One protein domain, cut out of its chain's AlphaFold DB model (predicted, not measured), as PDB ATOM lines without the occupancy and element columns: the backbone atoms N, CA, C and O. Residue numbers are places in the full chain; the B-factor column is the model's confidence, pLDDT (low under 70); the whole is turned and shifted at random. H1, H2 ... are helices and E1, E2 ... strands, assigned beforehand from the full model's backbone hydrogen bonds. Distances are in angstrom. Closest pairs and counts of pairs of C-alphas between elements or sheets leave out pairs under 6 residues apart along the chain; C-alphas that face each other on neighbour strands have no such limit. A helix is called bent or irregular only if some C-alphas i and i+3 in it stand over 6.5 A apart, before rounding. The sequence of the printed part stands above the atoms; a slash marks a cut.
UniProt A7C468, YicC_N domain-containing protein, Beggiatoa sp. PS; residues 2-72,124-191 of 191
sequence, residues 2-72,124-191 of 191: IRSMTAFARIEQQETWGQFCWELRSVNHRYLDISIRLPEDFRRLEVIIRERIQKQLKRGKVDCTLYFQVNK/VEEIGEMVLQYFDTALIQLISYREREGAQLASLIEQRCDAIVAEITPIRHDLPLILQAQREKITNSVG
ATOM      1  N   ILE A   2     -12.046 -43.342 -17.694       61.19
ATOM      2  CA  ILE A   2     -12.054 -43.238 -16.226       61.19
ATOM      3  C   ILE A   2     -12.436 -41.798 -15.872       61.19
ATOM      4  O   ILE A   2     -11.791 -40.859 -16.324       61.19
ATOM      5  N   ARG A   3     -13.518 -41.622 -15.113       61.50
ATOM      6  CA  ARG A   3     -13.989 -40.311 -14.654       61.50
ATOM      7  C   ARG A   3     -13.880 -40.269 -13.137       61.50
ATOM      8  O   ARG A   3     -14.416 -41.156 -12.470       61.50
ATOM      9  N   SER A   4     -13.236 -39.235 -12.602       73.81
ATOM     10  CA  SER A   4     -13.326 -38.910 -11.181       73.81
ATOM     11  C   SER A   4     -14.792 -38.727 -10.793       73.81
ATOM     12  O   SER A   4     -15.635 -38.395 -11.634       73.81
ATOM     13  N   MET A   5     -15.128 -39.005  -9.535       74.12
ATOM     14  CA  MET A   5     -16.482 -38.804  -9.021       74.12
ATOM     15  C   MET A   5     -16.665 -37.481  -8.286       74.12
ATOM     16  O   MET A   5     -17.794 -37.153  -7.931       74.12
ATOM     17  N   THR A   6     -15.591 -36.714  -8.113       82.56
ATOM     18  CA  THR A   6     -15.593 -35.380  -7.521       82.56
ATOM     19  C   THR A   6     -15.459 -34.325  -8.608       82.56
ATOM     20  O   THR A   6     -14.664 -34.482  -9.521       82.56
ATOM     21  N   ALA A   7     -16.280 -33.280  -8.570       90.81
ATOM     22  CA  ALA A   7     -16.106 -32.103  -9.422       90.81
ATOM     23  C   ALA A   7     -16.989 -30.956  -8.943       90.81
ATOM     24  O   ALA A   7     -17.977 -31.161  -8.233       90.81
ATOM     25  N   PHE A   8     -16.651 -29.753  -9.386       94.12
ATOM     26  CA  PHE A   8     -17.431 -28.551  -9.163       94.12
ATOM     27  C   PHE A   8     -17.524 -27.764 -10.467       94.12
ATOM     28  O   PHE A   8     -16.522 -27.597 -11.158       94.12
ATOM     29  N   ALA A   9     -18.717 -27.289 -10.800       96.44
ATOM     30  CA  ALA A   9     -18.950 -26.370 -11.902       96.44
ATOM     31  C   ALA A   9     -19.877 -25.256 -11.421       96.44
ATOM     32  O   ALA A   9     -20.883 -25.517 -10.757       96.44
ATOM     33  N   ARG A  10     -19.528 -24.018 -11.762       96.81
ATOM     34  CA  ARG A  10     -20.333 -22.841 -11.463       96.81
ATOM     35  C   ARG A  10     -20.406 -21.968 -12.700       96.81
ATOM     36  O   ARG A  10     -19.368 -21.654 -13.277       96.81
ATOM     37  N   ILE A  11     -21.618 -21.591 -13.084       96.75
ATOM     38  CA  ILE A  11     -21.858 -20.654 -14.180       96.75
ATOM     39  C   ILE A  11     -22.803 -19.582 -13.682       96.75
ATOM     40  O   ILE A  11     -23.854 -19.888 -13.127       96.75
ATOM     41  N   GLU A  12     -22.406 -18.337 -13.886       95.75
ATOM     42  CA  GLU A  12     -23.136 -17.150 -13.477       95.75
ATOM     43  C   GLU A  12     -23.404 -16.302 -14.713       95.75
ATOM     44  O   GLU A  12     -22.521 -16.147 -15.557       95.75
ATOM     45  N   GLN A  13     -24.629 -15.805 -14.826       94.69
ATOM     46  CA  GLN A  13     -25.080 -15.022 -15.962       94.69
ATOM     47  C   GLN A  13     -25.894 -13.834 -15.459       94.69
ATOM     48  O   GLN A  13     -26.771 -13.972 -14.600       94.69
ATOM     49  N   GLN A  14     -25.588 -12.667 -16.015       92.00
ATOM     50  CA  GLN A  14     -26.292 -11.425 -15.747       92.00
ATOM     51  C   GLN A  14     -27.083 -11.024 -16.987       92.00
ATOM     52  O   GLN A  14     -26.535 -10.921 -18.080       92.00
ATOM     53  N   GLU A  15     -28.364 -10.768 -16.787       87.75
ATOM     54  CA  GLU A  15     -29.326 -10.397 -17.808       87.75
ATOM     55  C   GLU A  15     -30.017  -9.081 -17.449       87.75
ATOM     56  O   GLU A  15     -29.922  -8.557 -16.335       87.75
ATOM     57  N   THR A  16     -30.755  -8.524 -18.407       81.56
ATOM     58  CA  THR A  16     -31.497  -7.274 -18.183       81.56
ATOM     59  C   THR A  16     -32.520  -7.405 -17.051       81.56
ATOM     60  O   THR A  16     -32.664  -6.495 -16.236       81.56
ATOM     61  N   TRP A  17     -33.209  -8.540 -16.955       81.12
ATOM     62  CA  TRP A  17     -34.237  -8.813 -15.948       81.12
ATOM     63  C   TRP A  17     -33.673  -9.220 -14.577       81.12
ATOM     64  O   TRP A  17     -34.409  -9.211 -13.590       81.12
ATOM     65  N   GLY A  18     -32.389  -9.561 -14.466       87.38
ATOM     66  CA  GLY A  18     -31.821 -10.106 -13.236       87.38
ATOM     67  C   GLY A  18     -30.540 -10.894 -13.462       87.38
ATOM     68  O   GLY A  18     -29.913 -10.805 -14.506       87.38
ATOM     69  N   GLN A  19     -30.144 -11.668 -12.465       92.44
ATOM     70  CA  GLN A  19     -28.982 -12.542 -12.530       92.44
ATOM     71  C   GLN A  19     -29.331 -13.926 -12.006       92.44
ATOM     72  O   GLN A  19     -30.194 -14.086 -11.134       92.44
ATOM     73  N   PHE A  20     -28.629 -14.931 -12.511       95.25
ATOM     74  CA  PHE A  20     -28.751 -16.289 -12.014       95.25
ATOM     75  C   PHE A  20     -27.405 -17.004 -12.007       95.25
ATOM     76  O   PHE A  20     -26.485 -16.673 -12.752       95.25
ATOM     77  N   CYS A  21     -27.297 -18.006 -11.141       97.38
ATOM     78  CA  CYS A  21     -26.102 -18.814 -11.002       97.38
ATOM     79  C   CYS A  21     -26.473 -20.282 -10.818       97.38
ATOM     80  O   CYS A  21     -27.195 -20.644  -9.886       97.38
ATOM     81  N   TRP A  22     -25.914 -21.133 -11.671       98.19
ATOM     82  CA  TRP A  22     -25.901 -22.573 -11.486       98.19
ATOM     83  C   TRP A  22     -24.675 -22.992 -10.696       98.19
ATOM     84  O   TRP A  22     -23.550 -22.685 -11.082       98.19
ATOM     85  N   GLU A  23     -24.893 -23.748  -9.627       98.12
ATOM     86  CA  GLU A  23     -23.842 -24.425  -8.878       98.12
ATOM     87  C   GLU A  23     -24.082 -25.937  -8.905       98.12
ATOM     88  O   GLU A  23     -25.080 -26.432  -8.376       98.12
ATOM     89  N   LEU A  24     -23.160 -26.674  -9.524       97.94
ATOM     90  CA  LEU A  24     -23.173 -28.131  -9.594       97.94
ATOM     91  C   LEU A  24     -21.954 -28.665  -8.850       97.94
ATOM     92  O   LEU A  24     -20.808 -28.411  -9.225       97.94
ATOM     93  N   ARG A  25     -22.195 -29.464  -7.816       96.06
ATOM     94  CA  ARG A  25     -21.155 -30.163  -7.066       96.06
ATOM     95  C   ARG A  25     -21.398 -31.654  -7.171       96.06
ATOM     96  O   ARG A  25     -22.524 -32.122  -7.033       96.06
ATOM     97  N   SER A  26     -20.342 -32.415  -7.413       94.62
ATOM     98  CA  SER A  26     -20.414 -33.865  -7.417       94.62
ATOM     99  C   SER A  26     -19.364 -34.469  -6.510       94.62
ATOM    100  O   SER A  26     -18.262 -33.935  -6.400       94.62
ATOM    101  N   VAL A  27     -19.727 -35.567  -5.852       92.56
ATOM    102  CA  VAL A  27     -18.843 -36.344  -4.985       92.56
ATOM    103  C   VAL A  27     -19.000 -37.843  -5.234       92.56
ATOM    104  O   VAL A  27     -20.000 -38.317  -5.788       92.56
ATOM    105  N   ASN A  28     -18.000 -38.608  -4.793       88.31
ATOM    106  CA  ASN A  28     -18.031 -40.063  -4.865       88.31
ATOM    107  C   ASN A  28     -19.167 -40.625  -4.005       88.31
ATOM    108  O   ASN A  28     -19.217 -40.427  -2.796       88.31
ATOM    109  N   HIS A  29     -20.065 -41.359  -4.650       88.94
ATOM    110  CA  HIS A  29     -21.143 -42.093  -4.009       88.94
ATOM    111  C   HIS A  29     -21.383 -43.387  -4.793       88.94
ATOM    112  O   HIS A  29     -21.091 -43.462  -5.991       88.94
ATOM    113  N   ARG A  30     -21.866 -44.445  -4.130       87.19
ATOM    114  CA  ARG A  30     -22.038 -45.770  -4.759       87.19
ATOM    115  C   ARG A  30     -23.098 -45.762  -5.859       87.19
ATOM    116  O   ARG A  30     -22.897 -46.390  -6.894       87.19
ATOM    117  N   TYR A  31     -24.186 -45.040  -5.631       90.56
ATOM    118  CA  TYR A  31     -25.298 -44.894  -6.566       90.56
ATOM    119  C   TYR A  31     -25.395 -43.455  -7.056       90.56
ATOM    120  O   TYR A  31     -24.766 -42.562  -6.482       90.56
ATOM    121  N   LEU A  32     -26.159 -43.245  -8.125       94.06
ATOM    122  CA  LEU A  32     -26.528 -41.905  -8.545       94.06
ATOM    123  C   LEU A  32     -27.550 -41.337  -7.559       94.06
ATOM    124  O   LEU A  32     -28.676 -41.822  -7.494       94.06
ATOM    125  N   ASP A  33     -27.133 -40.332  -6.803       96.00
ATOM    126  CA  ASP A  33     -27.993 -39.557  -5.912       96.00
ATOM    127  C   ASP A  33     -28.055 -38.120  -6.439       96.00
ATOM    128  O   ASP A  33     -27.019 -37.526  -6.741       96.00
ATOM    129  N   ILE A  34     -29.259 -37.584  -6.627       97.25
ATOM    130  CA  ILE A  34     -29.482 -36.292  -7.282       97.25
ATOM    131  C   ILE A  34     -30.320 -35.415  -6.362       97.25
ATOM    132  O   ILE A  34     -31.512 -35.664  -6.159       97.25
ATOM    133  N   SER A  35     -29.689 -34.352  -5.880       97.25
ATOM    134  CA  SER A  35     -30.272 -33.313  -5.044       97.25
ATOM    135  C   SER A  35     -30.365 -32.032  -5.868       97.25
ATOM    136  O   SER A  35     -29.353 -31.532  -6.356       97.25
ATOM    137  N   ILE A  36     -31.581 -31.527  -6.071       98.06
ATOM    138  CA  ILE A  36     -31.840 -30.326  -6.871       98.06
ATOM    139  C   ILE A  36     -32.518 -29.305  -5.961       98.06
ATOM    140  O   ILE A  36     -33.509 -29.616  -5.306       98.06
ATOM    141  N   ARG A  37     -31.978 -28.087  -5.910       97.75
ATOM    142  CA  ARG A  37     -32.571 -26.947  -5.205       97.75
ATOM    143  C   ARG A  37     -32.836 -25.822  -6.187       97.75
ATOM    144  O   ARG A  37     -31.894 -25.270  -6.751       97.75
ATOM    145  N   LEU A  38     -34.112 -25.496  -6.369       96.81
ATOM    146  CA  LEU A  38     -34.582 -24.443  -7.267       96.81
ATOM    147  C   LEU A  38     -35.407 -23.415  -6.481       96.81
ATOM    148  O   LEU A  38     -36.089 -23.800  -5.525       96.81
ATOM    149  N   PRO A  39     -35.398 -22.137  -6.894       93.25
ATOM    150  CA  PRO A  39     -36.408 -21.166  -6.488       93.25
ATOM    151  C   PRO A  39     -37.814 -21.639  -6.880       93.25
ATOM    152  O   PRO A  39     -37.967 -22.471  -7.780       93.25
ATOM    153  N   GLU A  40     -38.846 -21.107  -6.219       88.56
ATOM    154  CA  GLU A  40     -40.238 -21.532  -6.437       88.56
ATOM    155  C   GLU A  40     -40.670 -21.402  -7.899       88.56
ATOM    156  O   GLU A  40     -41.217 -22.356  -8.456       88.56
ATOM    157  N   ASP A  41     -40.283 -20.299  -8.537       88.12
ATOM    158  CA  ASP A  41     -40.576 -19.974  -9.936       88.12
ATOM    159  C   ASP A  41     -40.068 -21.041 -10.928       88.12
ATOM    160  O   ASP A  41     -40.633 -21.239 -12.003       88.12
ATOM    161  N   PHE A  42     -39.029 -21.797 -10.555       93.44
ATOM    162  CA  PHE A  42     -38.373 -22.774 -11.429       93.44
ATOM    163  C   PHE A  42     -38.625 -24.230 -11.037       93.44
ATOM    164  O   PHE A  42     -38.088 -25.124 -11.692       93.44
ATOM    165  N   ARG A  43     -39.456 -24.522 -10.024       92.75
ATOM    166  CA  ARG A  43     -39.694 -25.909  -9.562       92.75
ATOM    167  C   ARG A  43     -40.154 -26.854 -10.671       92.75
ATOM    168  O   ARG A  43     -39.768 -28.020 -10.681       92.75
ATOM    169  N   ARG A  44     -40.907 -26.351 -11.651       91.75
ATOM    170  CA  ARG A  44     -41.336 -27.125 -12.829       91.75
ATOM    171  C   ARG A  44     -40.180 -27.719 -13.642       91.75
ATOM    172  O   ARG A  44     -40.361 -28.736 -14.304       91.75
ATOM    173  N   LEU A  45     -38.996 -27.107 -13.589       95.00
ATOM    174  CA  LEU A  45     -37.816 -27.554 -14.329       95.00
ATOM    175  C   LEU A  45     -37.127 -28.750 -13.664       95.00
ATOM    176  O   LEU A  45     -36.280 -29.382 -14.296       95.00
ATOM    177  N   GLU A  46     -37.475 -29.087 -12.417       96.62
ATOM    178  CA  GLU A  46     -36.787 -30.130 -11.651       96.62
ATOM    179  C   GLU A  46     -36.773 -31.474 -12.386       96.62
ATOM    180  O   GLU A  46     -35.724 -32.115 -12.471       96.62
ATOM    181  N   VAL A  47     -37.910 -31.882 -12.956       96.75
ATOM    182  CA  VAL A  47     -38.035 -33.155 -13.683       96.75
ATOM    183  C   VAL A  47     -37.077 -33.186 -14.876       96.75
ATOM    184  O   VAL A  47     -36.293 -34.122 -15.019       96.75
ATOM    185  N   ILE A  48     -37.067 -32.117 -15.675       96.69
ATOM    186  CA  ILE A  48     -36.218 -31.989 -16.868       96.69
ATOM    187  C   ILE A  48     -34.732 -32.011 -16.479       96.69
ATOM    188  O   ILE A  48     -33.932 -32.725 -17.089       96.69
ATOM    189  N   ILE A  49     -34.353 -31.262 -15.441       97.38
ATOM    190  CA  ILE A  49     -32.979 -31.213 -14.925       97.38
ATOM    191  C   ILE A  49     -32.545 -32.600 -14.447       97.38
ATOM    192  O   ILE A  49     -31.466 -33.078 -14.806       97.38
ATOM    193  N   ARG A  50     -33.395 -33.281 -13.672       97.69
ATOM    194  CA  ARG A  50     -33.122 -34.624 -13.151       97.69
ATOM    195  C   ARG A  50     -32.880 -35.619 -14.281       97.69
ATOM    196  O   ARG A  50     -31.884 -36.343 -14.240       97.69
ATOM    197  N   GLU A  51     -33.725 -35.619 -15.307       97.19
ATOM    198  CA  GLU A  51     -33.558 -36.482 -16.480       97.19
ATOM    199  C   GLU A  51     -32.244 -36.210 -17.221       97.19
ATOM    200  O   GLU A  51     -31.531 -37.146 -17.593       97.19
ATOM    201  N   ARG A  52     -31.881 -34.937 -17.414       97.00
ATOM    202  CA  ARG A  52     -30.618 -34.551 -18.065       97.00
ATOM    203  C   ARG A  52     -29.401 -35.062 -17.288       97.00
ATOM    204  O   ARG A  52     -28.488 -35.628 -17.892       97.00
ATOM    205  N   ILE A  53     -29.421 -34.963 -15.956       96.38
ATOM    206  CA  ILE A  53     -28.368 -35.525 -15.095       96.38
ATOM    207  C   ILE A  53     -28.303 -37.052 -15.242       96.38
ATOM    208  O   ILE A  53     -27.222 -37.596 -15.459       96.38
ATOM    209  N   GLN A  54     -29.439 -37.753 -15.176       96.00
ATOM    210  CA  GLN A  54     -29.508 -39.222 -15.278       96.00
ATOM    211  C   GLN A  54     -29.063 -39.777 -16.641       96.00
ATOM    212  O   GLN A  54     -28.566 -40.910 -16.743       96.00
ATOM    213  N   LYS A  55     -29.235 -38.989 -17.709       96.00
ATOM    214  CA  LYS A  55     -28.726 -39.329 -19.043       96.00
ATOM    215  C   LYS A  55     -27.198 -39.326 -19.068       96.00
ATOM    216  O   LYS A  55     -26.613 -40.258 -19.615       96.00
ATOM    217  N   GLN A  56     -26.561 -38.344 -18.430       94.19
ATOM    218  CA  GLN A  56     -25.111 -38.136 -18.507       94.19
ATOM    219  C   GLN A  56     -24.299 -38.836 -17.407       94.19
ATOM    220  O   GLN A  56     -23.149 -39.229 -17.623       94.19
ATOM    221  N   LEU A  57     -24.877 -38.994 -16.216       91.69
ATOM    222  CA  LEU A  57     -24.215 -39.550 -15.041       91.69
ATOM    223  C   LEU A  57     -24.934 -40.820 -14.586       91.69
ATOM    224  O   LEU A  57     -26.157 -40.883 -14.558       91.69
ATOM    225  N   LYS A  58     -24.160 -41.848 -14.224       89.81
ATOM    226  CA  LYS A  58     -24.680 -43.141 -13.733       89.81
ATOM    227  C   LYS A  58     -24.357 -43.412 -12.265       89.81
ATOM    228  O   LYS A  58     -24.907 -44.336 -11.678       89.81
ATOM    229  N   ARG A  59     -23.450 -42.629 -11.677       89.75
ATOM    230  CA  ARG A  59     -22.951 -42.827 -10.315       89.75
ATOM    231  C   ARG A  59     -22.395 -41.530  -9.729       89.75
ATOM    232  O   ARG A  59     -21.808 -40.719 -10.451       89.75
ATOM    233  N   GLY A  60     -22.507 -41.403  -8.411       91.12
ATOM    234  CA  GLY A  60     -22.044 -40.255  -7.641       91.12
ATOM    235  C   GLY A  60     -23.219 -39.488  -7.056       91.12
ATOM    236  O   GLY A  60     -24.352 -39.645  -7.504       91.12
ATOM    237  N   LYS A  61     -22.945 -38.659  -6.056       94.75
ATOM    238  CA  LYS A  61     -23.924 -37.686  -5.587       94.75
ATOM    239  C   LYS A  61     -23.728 -36.403  -6.379       94.75
ATOM    240  O   LYS A  61     -22.584 -36.009  -6.615       94.75
ATOM    241  N   VAL A  62     -24.819 -35.801  -6.835       96.75
ATOM    242  CA  VAL A  62     -24.839 -34.541  -7.578       96.75
ATOM    243  C   VAL A  62     -25.777 -33.595  -6.848       96.75
ATOM    244  O   VAL A  62     -26.985 -33.819  -6.812       96.75
ATOM    245  N   ASP A  63     -25.204 -32.552  -6.262       97.50
ATOM    246  CA  ASP A  63     -25.936 -31.434  -5.686       97.50
ATOM    247  C   ASP A  63     -25.975 -30.310  -6.726       97.50
ATOM    248  O   ASP A  63     -24.938 -29.799  -7.146       97.50
ATOM    249  N   CYS A  64     -27.179 -29.944  -7.153       97.62
ATOM    250  CA  CYS A  64     -27.448 -28.919  -8.149       97.62
ATOM    251  C   CYS A  64     -28.280 -27.811  -7.497       97.62
ATOM    252  O   CYS A  64     -29.336 -28.083  -6.928       97.62
ATOM    253  N   THR A  65     -27.803 -26.570  -7.515       98.19
ATOM    254  CA  THR A  65     -28.521 -25.424  -6.943       98.19
ATOM    255  C   THR A  65     -28.598 -24.295  -7.963       98.19
ATOM    256  O   THR A  65     -27.575 -23.913  -8.531       98.19
ATOM    257  N   LEU A  66     -29.805 -23.769  -8.174       97.88
ATOM    258  CA  LEU A  66     -30.039 -22.535  -8.916       97.88
ATOM    259  C   LEU A  66     -30.209 -21.384  -7.927       97.88
ATOM    260  O   LEU A  66     -31.121 -21.397  -7.100       97.88
ATOM    261  N   TYR A  67     -29.356 -20.378  -8.045       96.19
ATOM    262  CA  TYR A  67     -29.566 -19.075  -7.433       96.19
ATOM    263  C   TYR A  67     -30.160 -18.146  -8.481       96.19
ATOM    264  O   TYR A  67     -29.679 -18.107  -9.609       96.19
ATOM    265  N   PHE A  68     -31.199 -17.405  -8.112       92.88
ATOM    266  CA  PHE A  68     -31.898 -16.499  -9.012       92.88
ATOM    267  C   PHE A  68     -32.243 -15.216  -8.270       92.88
ATOM    268  O   PHE A  68     -32.753 -15.264  -7.150       92.88
ATOM    269  N   GLN A  69     -31.959 -14.077  -8.889       88.69
ATOM    270  CA  GLN A  69     -32.241 -12.770  -8.325       88.69
ATOM    271  C   GLN A  69     -32.731 -11.830  -9.422       88.69
ATOM    272  O   GLN A  69     -32.003 -11.514 -10.359       88.69
ATOM    273  N   VAL A  70     -33.959 -11.341  -9.274       84.44
ATOM    274  CA  VAL A  70     -34.541 -10.339 -10.174       84.44
ATOM    275  C   VAL A  70     -33.932  -8.970  -9.886       84.44
ATOM    276  O   VAL A  70     -33.743  -8.596  -8.723       84.44
ATOM    277  N   ASN A  71     -33.642  -8.207 -10.940       78.19
ATOM    278  CA  ASN A  71     -33.205  -6.827 -10.793       78.19
ATOM    279  C   ASN A  71     -34.407  -5.940 -10.433       78.19
ATOM    280  O   ASN A  71     -35.339  -5.783 -11.226       78.19
ATOM    281  N   LYS A  72     -34.387  -5.361  -9.227       64.00
ATOM    282  CA  LYS A  72     -35.501  -4.564  -8.695       64.00
ATOM    283  C   LYS A  72     -35.749  -3.281  -9.485       64.00
ATOM    284  O   LYS A  72     -36.900  -2.883  -9.605       64.00
ATOM    285  N   VAL A 124     -41.392 -15.889 -16.658       76.56
ATOM    286  CA  VAL A 124     -40.706 -17.035 -16.051       76.56
ATOM    287  C   VAL A 124     -40.562 -18.195 -17.050       76.56
ATOM    288  O   VAL A 124     -39.691 -19.054 -16.873       76.56
ATOM    289  N   GLU A 125     -41.385 -18.258 -18.101       79.56
ATOM    290  CA  GLU A 125     -41.294 -19.261 -19.171       79.56
ATOM    291  C   GLU A 125     -40.059 -19.015 -20.025       79.56
ATOM    292  O   GLU A 125     -39.211 -19.905 -20.135       79.56
ATOM    293  N   GLU A 126     -39.916 -17.800 -20.553       81.44
ATOM    294  CA  GLU A 126     -38.788 -17.426 -21.411       81.44
ATOM    295  C   GLU A 126     -37.449 -17.556 -20.665       81.44
ATOM    296  O   GLU A 126     -36.472 -18.116 -21.172       81.44
ATOM    297  N   ILE A 127     -37.417 -17.138 -19.397       89.69
ATOM    298  CA  ILE A 127     -36.236 -17.311 -18.546       89.69
ATOM    299  C   ILE A 127     -35.955 -18.782 -18.260       89.69
ATOM    300  O   ILE A 127     -34.793 -19.180 -18.184       89.69
ATOM    301  N   GLY A 128     -36.991 -19.604 -18.096       92.00
ATOM    302  CA  GLY A 128     -36.841 -21.027 -17.813       92.00
ATOM    303  C   GLY A 128     -36.048 -21.759 -18.896       92.00
ATOM    304  O   GLY A 128     -35.174 -22.569 -18.573       92.00
ATOM    305  N   GLU A 129     -36.294 -21.445 -20.169       91.75
ATOM    306  CA  GLU A 129     -35.539 -22.016 -21.289       91.75
ATOM    307  C   GLU A 129     -34.068 -21.596 -21.265       91.75
ATOM    308  O   GLU A 129     -33.177 -22.444 -21.383       91.75
ATOM    309  N   MET A 130     -33.801 -20.310 -21.038       92.94
ATOM    310  CA  MET A 130     -32.440 -19.790 -20.912       92.94
ATOM    311  C   MET A 130     -31.703 -20.457 -19.742       92.94
ATOM    312  O   MET A 130     -30.611 -21.000 -19.907       92.94
ATOM    313  N   VAL A 131     -32.325 -20.513 -18.564       94.94
ATOM    314  CA  VAL A 131     -31.777 -21.173 -17.372       94.94
ATOM    315  C   VAL A 131     -31.437 -22.640 -17.658       94.94
ATOM    316  O   VAL A 131     -30.386 -23.118 -17.220       94.94
ATOM    317  N   LEU A 132     -32.269 -23.355 -18.422       95.94
ATOM    318  CA  LEU A 132     -31.998 -24.731 -18.845       95.94
ATOM    319  C   LEU A 132     -30.799 -24.850 -19.803       95.94
ATOM    320  O   LEU A 132     -30.040 -25.814 -19.702       95.94
ATOM    321  N   GLN A 133     -30.599 -23.908 -20.723       95.62
ATOM    322  CA  GLN A 133     -29.431 -23.917 -21.618       95.62
ATOM    323  C   GLN A 133     -28.121 -23.736 -20.835       95.62
ATOM    324  O   GLN A 133     -27.126 -24.438 -21.058       95.62
ATOM    325  N   TYR A 134     -28.123 -22.835 -19.854       96.62
ATOM    326  CA  TYR A 134     -26.968 -22.625 -18.982       96.62
ATOM    327  C   TYR A 134     -26.736 -23.797 -18.024       96.62
ATOM    328  O   TYR A 134     -25.585 -24.119 -17.716       96.62
ATOM    329  N   PHE A 135     -27.799 -24.497 -17.616       97.75
ATOM    330  CA  PHE A 135     -27.675 -25.763 -16.895       97.75
ATOM    331  C   PHE A 135     -26.914 -26.812 -17.721       97.75
ATOM    332  O   PHE A 135     -26.002 -27.456 -17.200       97.75
ATOM    333  N   ASP A 136     -27.232 -26.961 -19.012       97.19
ATOM    334  CA  ASP A 136     -26.535 -27.915 -19.887       97.19
ATOM    335  C   ASP A 136     -25.048 -27.577 -20.010       97.19
ATOM    336  O   ASP A 136     -24.192 -28.459 -19.917       97.19
ATOM    337  N   THR A 137     -24.730 -26.287 -20.128       97.12
ATOM    338  CA  THR A 137     -23.341 -25.811 -20.144       97.12
ATOM    339  C   THR A 137     -22.616 -26.167 -18.841       97.12
ATOM    340  O   THR A 137     -21.495 -26.685 -18.875       97.12
ATOM    341  N   ALA A 138     -23.257 -25.963 -17.686       97.25
ATOM    342  CA  ALA A 138     -22.680 -26.300 -16.385       97.25
ATOM    343  C   ALA A 138     -22.470 -27.813 -16.228       97.25
ATOM    344  O   ALA A 138     -21.444 -28.253 -15.702       97.25
ATOM    345  N   LEU A 139     -23.404 -28.625 -16.731       96.88
ATOM    346  CA  LEU A 139     -23.304 -30.081 -16.716       96.88
ATOM    347  C   LEU A 139     -22.150 -30.583 -17.599       96.88
ATOM    348  O   LEU A 139     -21.391 -31.456 -17.173       96.88
ATOM    349  N   ILE A 140     -21.972 -30.007 -18.791       96.38
ATOM    350  CA  ILE A 140     -20.839 -30.311 -19.677       96.38
ATOM    351  C   ILE A 140     -19.516 -29.966 -18.986       96.38
ATOM    352  O   ILE A 140     -18.599 -30.794 -18.960       96.38
ATOM    353  N   GLN A 141     -19.419 -28.787 -18.364       95.94
ATOM    354  CA  GLN A 141     -18.225 -28.395 -17.613       95.94
ATOM    355  C   GLN A 141     -17.928 -29.372 -16.472       95.94
ATOM    356  O   GLN A 141     -16.793 -29.841 -16.361       95.94
ATOM    357  N   LEU A 142     -18.939 -29.749 -15.680       95.44
ATOM    358  CA  LEU A 142     -18.802 -30.720 -14.593       95.44
ATOM    359  C   LEU A 142     -18.232 -32.054 -15.098       95.44
ATOM    360  O   LEU A 142     -17.303 -32.597 -14.503       95.44
ATOM    361  N   ILE A 143     -18.761 -32.576 -16.207       93.94
ATOM    362  CA  ILE A 143     -18.294 -33.832 -16.807       93.94
ATOM    363  C   ILE A 143     -16.845 -33.697 -17.283       93.94
ATOM    364  O   ILE A 143     -16.036 -34.581 -17.000       93.94
ATOM    365  N   SER A 144     -16.494 -32.578 -17.922       94.06
ATOM    366  CA  SER A 144     -15.125 -32.324 -18.387       94.06
ATOM    367  C   SER A 144     -14.110 -32.269 -17.236       94.06
ATOM    368  O   SER A 144     -12.982 -32.750 -17.368       94.06
ATOM    369  N   TYR A 145     -14.497 -31.713 -16.079       92.94
ATOM    370  CA  TYR A 145     -13.652 -31.694 -14.884       92.94
ATOM    371  C   TYR A 145     -13.444 -33.109 -14.343       92.94
ATOM    372  O   TYR A 145     -12.309 -33.502 -14.073       92.94
ATOM    373  N   ARG A 146     -14.517 -33.909 -14.281       92.00
ATOM    374  CA  ARG A 146     -14.450 -35.318 -13.863       92.00
ATOM    375  C   ARG A 146     -13.557 -36.154 -14.775       92.00
ATOM    376  O   ARG A 146     -12.841 -37.027 -14.292       92.00
ATOM    377  N   GLU A 147     -13.603 -35.923 -16.082       91.44
ATOM    378  CA  GLU A 147     -12.755 -36.622 -17.054       91.44
ATOM    379  C   GLU A 147     -11.279 -36.284 -16.879       91.44
ATOM    380  O   GLU A 147     -10.455 -37.195 -16.806       91.44
ATOM    381  N   ARG A 148     -10.943 -34.996 -16.747       89.62
ATOM    382  CA  ARG A 148      -9.554 -34.561 -16.548       89.62
ATOM    383  C   ARG A 148      -8.962 -35.091 -15.250       89.62
ATOM    384  O   ARG A 148      -7.867 -35.646 -15.269       89.62
ATOM    385  N   GLU A 149      -9.693 -34.969 -14.145       89.19
ATOM    386  CA  GLU A 149      -9.239 -35.505 -12.859       89.19
ATOM    387  C   GLU A 149      -9.146 -37.040 -12.908       89.19
ATOM    388  O   GLU A 149      -8.177 -37.622 -12.430       89.19
ATOM    389  N   GLY A 150     -10.102 -37.712 -13.563       89.00
ATOM    390  CA  GLY A 150     -10.077 -39.164 -13.746       89.00
ATOM    391  C   GLY A 150      -8.861 -39.659 -14.531       89.00
ATOM    392  O   GLY A 150      -8.256 -40.657 -14.144       89.00
ATOM    393  N   ALA A 151      -8.472 -38.947 -15.589       90.06
ATOM    394  CA  ALA A 151      -7.279 -39.261 -16.374       90.06
ATOM    395  C   ALA A 151      -5.983 -39.063 -15.568       90.06
ATOM    396  O   ALA A 151      -5.095 -39.913 -15.613       90.06
ATOM    397  N   GLN A 152      -5.890 -37.981 -14.788       88.88
ATOM    398  CA  GLN A 152      -4.738 -37.728 -13.915       88.88
ATOM    399  C   GLN A 152      -4.606 -38.796 -12.823       88.88
ATOM    400  O   GLN A 152      -3.515 -39.315 -12.594       88.88
ATOM    401  N   LEU A 153      -5.719 -39.168 -12.183       89.00
ATOM    402  CA  LEU A 153      -5.742 -40.225 -11.172       89.00
ATOM    403  C   LEU A 153      -5.370 -41.588 -11.760       89.00
ATOM    404  O   LEU A 153      -4.633 -42.334 -11.123       89.00
ATOM    405  N   ALA A 154      -5.844 -41.908 -12.967       90.25
ATOM    406  CA  ALA A 154      -5.481 -43.146 -13.651       90.25
ATOM    407  C   ALA A 154      -3.970 -43.227 -13.898       90.25
ATOM    408  O   ALA A 154      -3.342 -44.199 -13.486       90.25
ATOM    409  N   SER A 155      -3.380 -42.168 -14.464       91.81
ATOM    410  CA  SER A 155      -1.934 -42.103 -14.703       91.81
ATOM    411  C   SER A 155      -1.125 -42.231 -13.408       91.81
ATOM    412  O   SER A 155      -0.128 -42.949 -13.368       91.81
ATOM    413  N   LEU A 156      -1.576 -41.598 -12.319       92.75
ATOM    414  CA  LEU A 156      -0.924 -41.724 -11.016       92.75
ATOM    415  C   LEU A 156      -0.996 -43.159 -10.468       92.75
ATOM    416  O   LEU A 156      -0.021 -43.642  -9.897       92.75
ATOM    417  N   ILE A 157      -2.135 -43.841 -10.617       93.06
ATOM    418  CA  ILE A 157      -2.294 -45.236 -10.178       93.06
ATOM    419  C   ILE A 157      -1.388 -46.160 -10.996       93.06
ATOM    420  O   ILE A 157      -0.709 -46.995 -10.404       93.06
ATOM    421  N   GLU A 158      -1.327 -45.983 -12.315       94.31
ATOM    422  CA  GLU A 158      -0.436 -46.754 -13.193       94.31
ATOM    423  C   GLU A 158       1.029 -46.594 -12.772       94.31
ATOM    424  O   GLU A 158       1.696 -47.588 -12.498       94.31
ATOM    425  N   GLN A 159       1.491 -45.357 -12.558       94.88
ATOM    426  CA  GLN A 159       2.846 -45.089 -12.057       94.88
ATOM    427  C   GLN A 159       3.133 -45.779 -10.716       94.88
ATOM    428  O   GLN A 159       4.242 -46.258 -10.475       94.88
ATOM    429  N   ARG A 160       2.142 -45.840  -9.815       94.50
ATOM    430  CA  ARG A 160       2.282 -46.537  -8.528       94.50
ATOM    431  C   ARG A 160       2.351 -48.049  -8.708       94.50
ATOM    432  O   ARG A 160       3.144 -48.687  -8.019       94.50
ATOM    433  N   CYS A 161       1.553 -48.617  -9.607       94.94
ATOM    434  CA  CYS A 161       1.617 -50.036  -9.943       94.94
ATOM    435  C   CYS A 161       2.985 -50.405 -10.528       94.94
ATOM    436  O   CYS A 161       3.589 -51.371 -10.064       94.94
ATOM    437  N   ASP A 162       3.504 -49.604 -11.459       95.56
ATOM    438  CA  ASP A 162       4.819 -49.823 -12.066       95.56
ATOM    439  C   ASP A 162       5.941 -49.756 -11.026       95.56
ATOM    440  O   ASP A 162       6.807 -50.631 -10.988       95.56
ATOM    441  N   ALA A 163       5.889 -48.778 -10.116       94.69
ATOM    442  CA  ALA A 163       6.842 -48.676  -9.014       94.69
ATOM    443  C   ALA A 163       6.797 -49.912  -8.096       94.69
ATOM    444  O   ALA A 163       7.838 -50.455  -7.742       94.69
ATOM    445  N   ILE A 164       5.603 -50.407  -7.750       94.69
ATOM    446  CA  ILE A 164       5.456 -51.628  -6.939       94.69
ATOM    447  C   ILE A 164       6.060 -52.841  -7.660       94.69
ATOM    448  O   ILE A 164       6.739 -53.656  -7.038       94.69
ATOM    449  N   VAL A 165       5.834 -52.973  -8.969       94.75
ATOM    450  CA  VAL A 165       6.407 -54.066  -9.768       94.75
ATOM    451  C   VAL A 165       7.933 -53.969  -9.819       94.75
ATOM    452  O   VAL A 165       8.608 -54.991  -9.660       94.75
ATOM    453  N   ALA A 166       8.479 -52.764  -9.987       94.06
ATOM    454  CA  ALA A 166       9.920 -52.527  -9.996       94.06
ATOM    455  C   ALA A 166      10.585 -52.947  -8.673       94.06
ATOM    456  O   ALA A 166      11.637 -53.576  -8.711       94.06
ATOM    457  N   GLU A 167       9.941 -52.696  -7.529       92.88
ATOM    458  CA  GLU A 167      10.430 -53.115  -6.204       92.88
ATOM    459  C   GLU A 167      10.278 -54.629  -5.954       92.88
ATOM    460  O   GLU A 167      11.151 -55.270  -5.371       92.88
ATOM    461  N   ILE A 168       9.183 -55.250  -6.414       93.00
ATOM    462  CA  ILE A 168       8.933 -56.692  -6.208       93.00
ATOM    463  C   ILE A 168       9.855 -57.568  -7.070       93.00
ATOM    464  O   ILE A 168      10.177 -58.693  -6.680       93.00
ATOM    465  N   THR A 169      10.263 -57.088  -8.245       92.19
ATOM    466  CA  THR A 169      11.080 -57.852  -9.202       92.19
ATOM    467  C   THR A 169      12.418 -58.339  -8.620       92.19
ATOM    468  O   THR A 169      12.648 -59.552  -8.664       92.19
ATOM    469  N   PRO A 170      13.281 -57.485  -8.030       89.88
ATOM    470  CA  PRO A 170      14.527 -57.938  -7.408       89.88
ATOM    471  C   PRO A 170      14.260 -58.847  -6.204       89.88
ATOM    472  O   PRO A 170      14.879 -59.899  -6.086       89.88
ATOM    473  N   ILE A 171      13.252 -58.534  -5.379       89.62
ATOM    474  CA  ILE A 171      12.879 -59.375  -4.230       89.62
ATOM    475  C   ILE A 171      12.519 -60.793  -4.686       89.62
ATOM    476  O   ILE A 171      12.946 -61.760  -4.062       89.62
ATOM    477  N   ARG A 172      11.755 -60.949  -5.777       86.69
ATOM    478  CA  ARG A 172      11.432 -62.273  -6.340       86.69
ATOM    479  C   ARG A 172      12.652 -62.994  -6.900       86.69
ATOM    480  O   ARG A 172      12.687 -64.218  -6.808       86.69
ATOM    481  N   HIS A 173      13.598 -62.268  -7.493       89.38
ATOM    482  CA  HIS A 173      14.844 -62.848  -7.989       89.38
ATOM    483  C   HIS A 173      15.703 -63.397  -6.845       89.38
ATOM    484  O   HIS A 173      16.209 -64.511  -6.946       89.38
ATOM    485  N   ASP A 174      15.784 -62.659  -5.735       88.38
ATOM    486  CA  ASP A 174      16.620 -63.003  -4.582       88.38
ATOM    487  C   ASP A 174      15.932 -63.973  -3.605       88.38
ATOM    488  O   ASP A 174      16.592 -64.642  -2.807       88.38
ATOM    489  N   LEU A 175      14.602 -64.104  -3.675       87.00
ATOM    490  CA  LEU A 175      13.801 -64.962  -2.795       87.00
ATOM    491  C   LEU A 175      14.309 -66.415  -2.699       87.00
ATOM    492  O   LEU A 175      14.377 -66.932  -1.581       87.00
ATOM    493  N   PRO A 176      14.688 -67.101  -3.798       89.44
ATOM    494  CA  PRO A 176      15.218 -68.460  -3.730       89.44
ATOM    495  C   PRO A 176      16.522 -68.534  -2.928       89.44
ATOM    496  O   PRO A 176      16.683 -69.445  -2.116       89.44
ATOM    497  N   LEU A 177      17.416 -67.553  -3.103       87.00
ATOM    498  CA  LEU A 177      18.691 -67.470  -2.385       87.00
ATOM    499  C   LEU A 177      18.467 -67.210  -0.891       87.00
ATOM    500  O   LEU A 177      19.087 -67.855  -0.047       87.00
ATOM    501  N   ILE A 178      17.527 -66.322  -0.555       84.19
ATOM    502  CA  ILE A 178      17.148 -66.028   0.835       84.19
ATOM    503  C   ILE A 178      16.576 -67.282   1.517       84.19
ATOM    504  O   ILE A 178      16.964 -67.606   2.641       84.19
ATOM    505  N   LEU A 179      15.687 -68.016   0.842       86.75
ATOM    506  CA  LEU A 179      15.100 -69.255   1.368       86.75
ATOM    507  C   LEU A 179      16.147 -70.366   1.541       86.75
ATOM    508  O   LEU A 179      16.086 -71.124   2.513       86.75
ATOM    509  N   GLN A 180      17.114 -70.462   0.626       86.25
ATOM    510  CA  GLN A 180      18.212 -71.422   0.717       86.25
ATOM    511  C   GLN A 180      19.141 -71.101   1.898       86.25
ATOM    512  O   GLN A 180      19.394 -71.977   2.726       86.25
ATOM    513  N   ALA A 181      19.535 -69.835   2.060       84.25
ATOM    514  CA  ALA A 181      20.340 -69.380   3.195       84.25
ATOM    515  C   ALA A 181      19.633 -69.597   4.548       84.25
ATOM    516  O   ALA A 181      20.268 -69.958   5.542       84.25
ATOM    517  N   GLN A 182      18.307 -69.417   4.607       81.50
ATOM    518  CA  GLN A 182      17.522 -69.730   5.806       81.50
ATOM    519  C   GLN A 182      17.506 -71.232   6.120       81.50
ATOM    520  O   GLN A 182      17.675 -71.608   7.281       81.50
ATOM    521  N   ARG A 183      17.346 -72.097   5.107       82.00
ATOM    522  CA  ARG A 183      17.408 -73.559   5.289       82.00
ATOM    523  C   ARG A 183      18.765 -74.013   5.815       82.00
ATOM    524  O   ARG A 183      18.806 -74.793   6.764       82.00
ATOM    525  N   GLU A 184      19.857 -73.516   5.245       83.50
ATOM    526  CA  GLU A 184      21.215 -73.860   5.685       83.50
ATOM    527  C   GLU A 184      21.464 -73.439   7.139       83.50
ATOM    528  O   GLU A 184      21.979 -74.230   7.929       83.50
ATOM    529  N   LYS A 185      21.004 -72.243   7.538       81.56
ATOM    530  CA  LYS A 185      21.073 -71.789   8.936       81.56
ATOM    531  C   LYS A 185      20.360 -72.734   9.897       81.56
ATOM    532  O   LYS A 185      20.939 -73.104  10.912       81.56
ATOM    533  N   ILE A 186      19.121 -73.125   9.593       80.88
ATOM    534  CA  ILE A 186      18.339 -74.016  10.466       80.88
ATOM    535  C   ILE A 186      19.007 -75.391  10.555       80.88
ATOM    536  O   ILE A 186      19.122 -75.943  11.644       80.88
ATOM    537  N   THR A 187      19.509 -75.915   9.435       76.50
ATOM    538  CA  THR A 187      20.146 -77.240   9.389       76.50
ATOM    539  C   THR A 187      21.443 -77.274  10.207       76.50
ATOM    540  O   THR A 187      21.658 -78.212  10.966       76.50
ATOM    541  N   ASN A 188      22.251 -76.211  10.148       74.81
ATOM    542  CA  ASN A 188      23.478 -76.077  10.945       74.81
ATOM    543  C   ASN A 188      23.235 -75.742  12.429       74.81
ATOM    544  O   ASN A 188      24.177 -75.766  13.211       74.81
ATOM    545  N   SER A 189      22.004 -75.397  12.821       62.38
ATOM    546  CA  SER A 189      21.645 -75.101  14.220       62.38
ATOM    547  C   SER A 189      21.104 -76.322  14.978       62.38
ATOM    548  O   SER A 189      20.885 -76.236  16.182       62.38
ATOM    549  N   VAL A 190      20.810 -77.422  14.270       58.59
ATOM    550  CA  VAL A 190      20.146 -78.632  14.801       58.59
ATOM    551  C   VAL A 190      21.097 -79.850  14.830       58.59
ATOM    552  O   VAL A 190      20.689 -80.934  15.241       58.59
ATOM    553  N   GLY A 191      22.365 -79.681  14.442       47.56
ATOM    554  CA  GLY A 191      23.447 -80.662  14.630       47.56
ATOM    555  C   GLY A 191      24.445 -80.190  15.674       47.56
ATOM    556  O   GLY A 191      24.978 -81.061  16.393       47.56
TER     557      GLY A 191
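Overview. This is residues 2 to 72 and 124 to 191 of the 191 residues of the protein "YicC_N domain-containing protein" of Beggiatoa sp. PS (UniProt A7C468). A small four-stranded sheet has helices over one face, H1 and the first part of H2a, while its other face is bare; the long helix H2 then runs far past the sheet as an arm, with residues 155 to 191 sticking out free. The printed part has 139 residues, with the named elements in the order E1, E2, E3, H1, E4, H2, and its class is mixed, helices and strands. The mixed sheet runs E1, E2, E4, E3. The whole is extended, with a radius of gyration of the C-alphas of 27.2 A and spans of 98 by 25 by 22 A.

Along the chain. Find C-alpha 7 at (-16.106, -32.103, -9.422); from there strand E1, residues 7 to 15, runs 26.8 A. E2, residues 18 to 27, returns over 30.4 A, and E3, residues 32 to 37, covers 16.5 A. Helix H1, residues 40 to 56, is 25.5 A long; it is irregular, with C-alphas 41 and 44 7.8 A apart, and has a kink of 41 degrees near residue 47. E4, residues 60 to 70, is 32.5 A long. H2, residues 124 to 188, was assigned as one helix by its hydrogen bonds but is bent, with C-alphas 173 and 176 7.1 A apart. Its arm H2a, residues 124 to 173, begins at (-40.706, -17.035, -16.051) and is 72.5 A long; its arm H2b, residues 176 to 188, ends at (23.478, -76.077, 10.945).

Arrangement. Look first at E1 and E2, an antiparallel hairpin, where N 9 and O 24 are 2.8 A apart, within hydrogen-bond range. E2 and E4 are antiparallel, with N 21 and O 67 at 2.8 A. E4 and E3 are parallel, with N 35 and O 62 at 2.9 A. E3, H1 and E4 form a strand-helix-strand unit, two parallel strands with a helix between, its crossover left-handed. H1 and H2a make two layers with the sheet, helices on one face. H1 lies over E4 and E3 at a height over the sheet of 8.4 A, closest at the C-alphas of Ile 36 and Glu 46, 6.9 A. H2a lies over E1 and E2 at a height of 4.5 A, closest at the C-alphas of Ala 9 and Leu 142, 5.1 A. H1 touches residues 124 to 139 of H2a, closest at the C-alphas of Asp 41 and Val 124, 6.8 A; they run the same way at a tilt of 36 degrees, only just steep. H2b is not on the sheet, and its line stands at a steep tilt of 45 degrees to H2a. Every O i to N i+4 pair is within hydrogen-bond range in H2b, against 8 of 13 in H1 and 44 of 46 in H2a.

Size, cuts and confidence. The C-alphas farthest apart, those of Lys 72 and Gly 191, are 99.0 A apart. Residues 73 to 123 are not printed, and C-alphas 72 and 124 are 15.4 A apart across the cut. The links that are printed whole are tight. The mean pLDDT of the printed part is 90.2; residues 2 to 3, 72 and 189 to 191 are under 70.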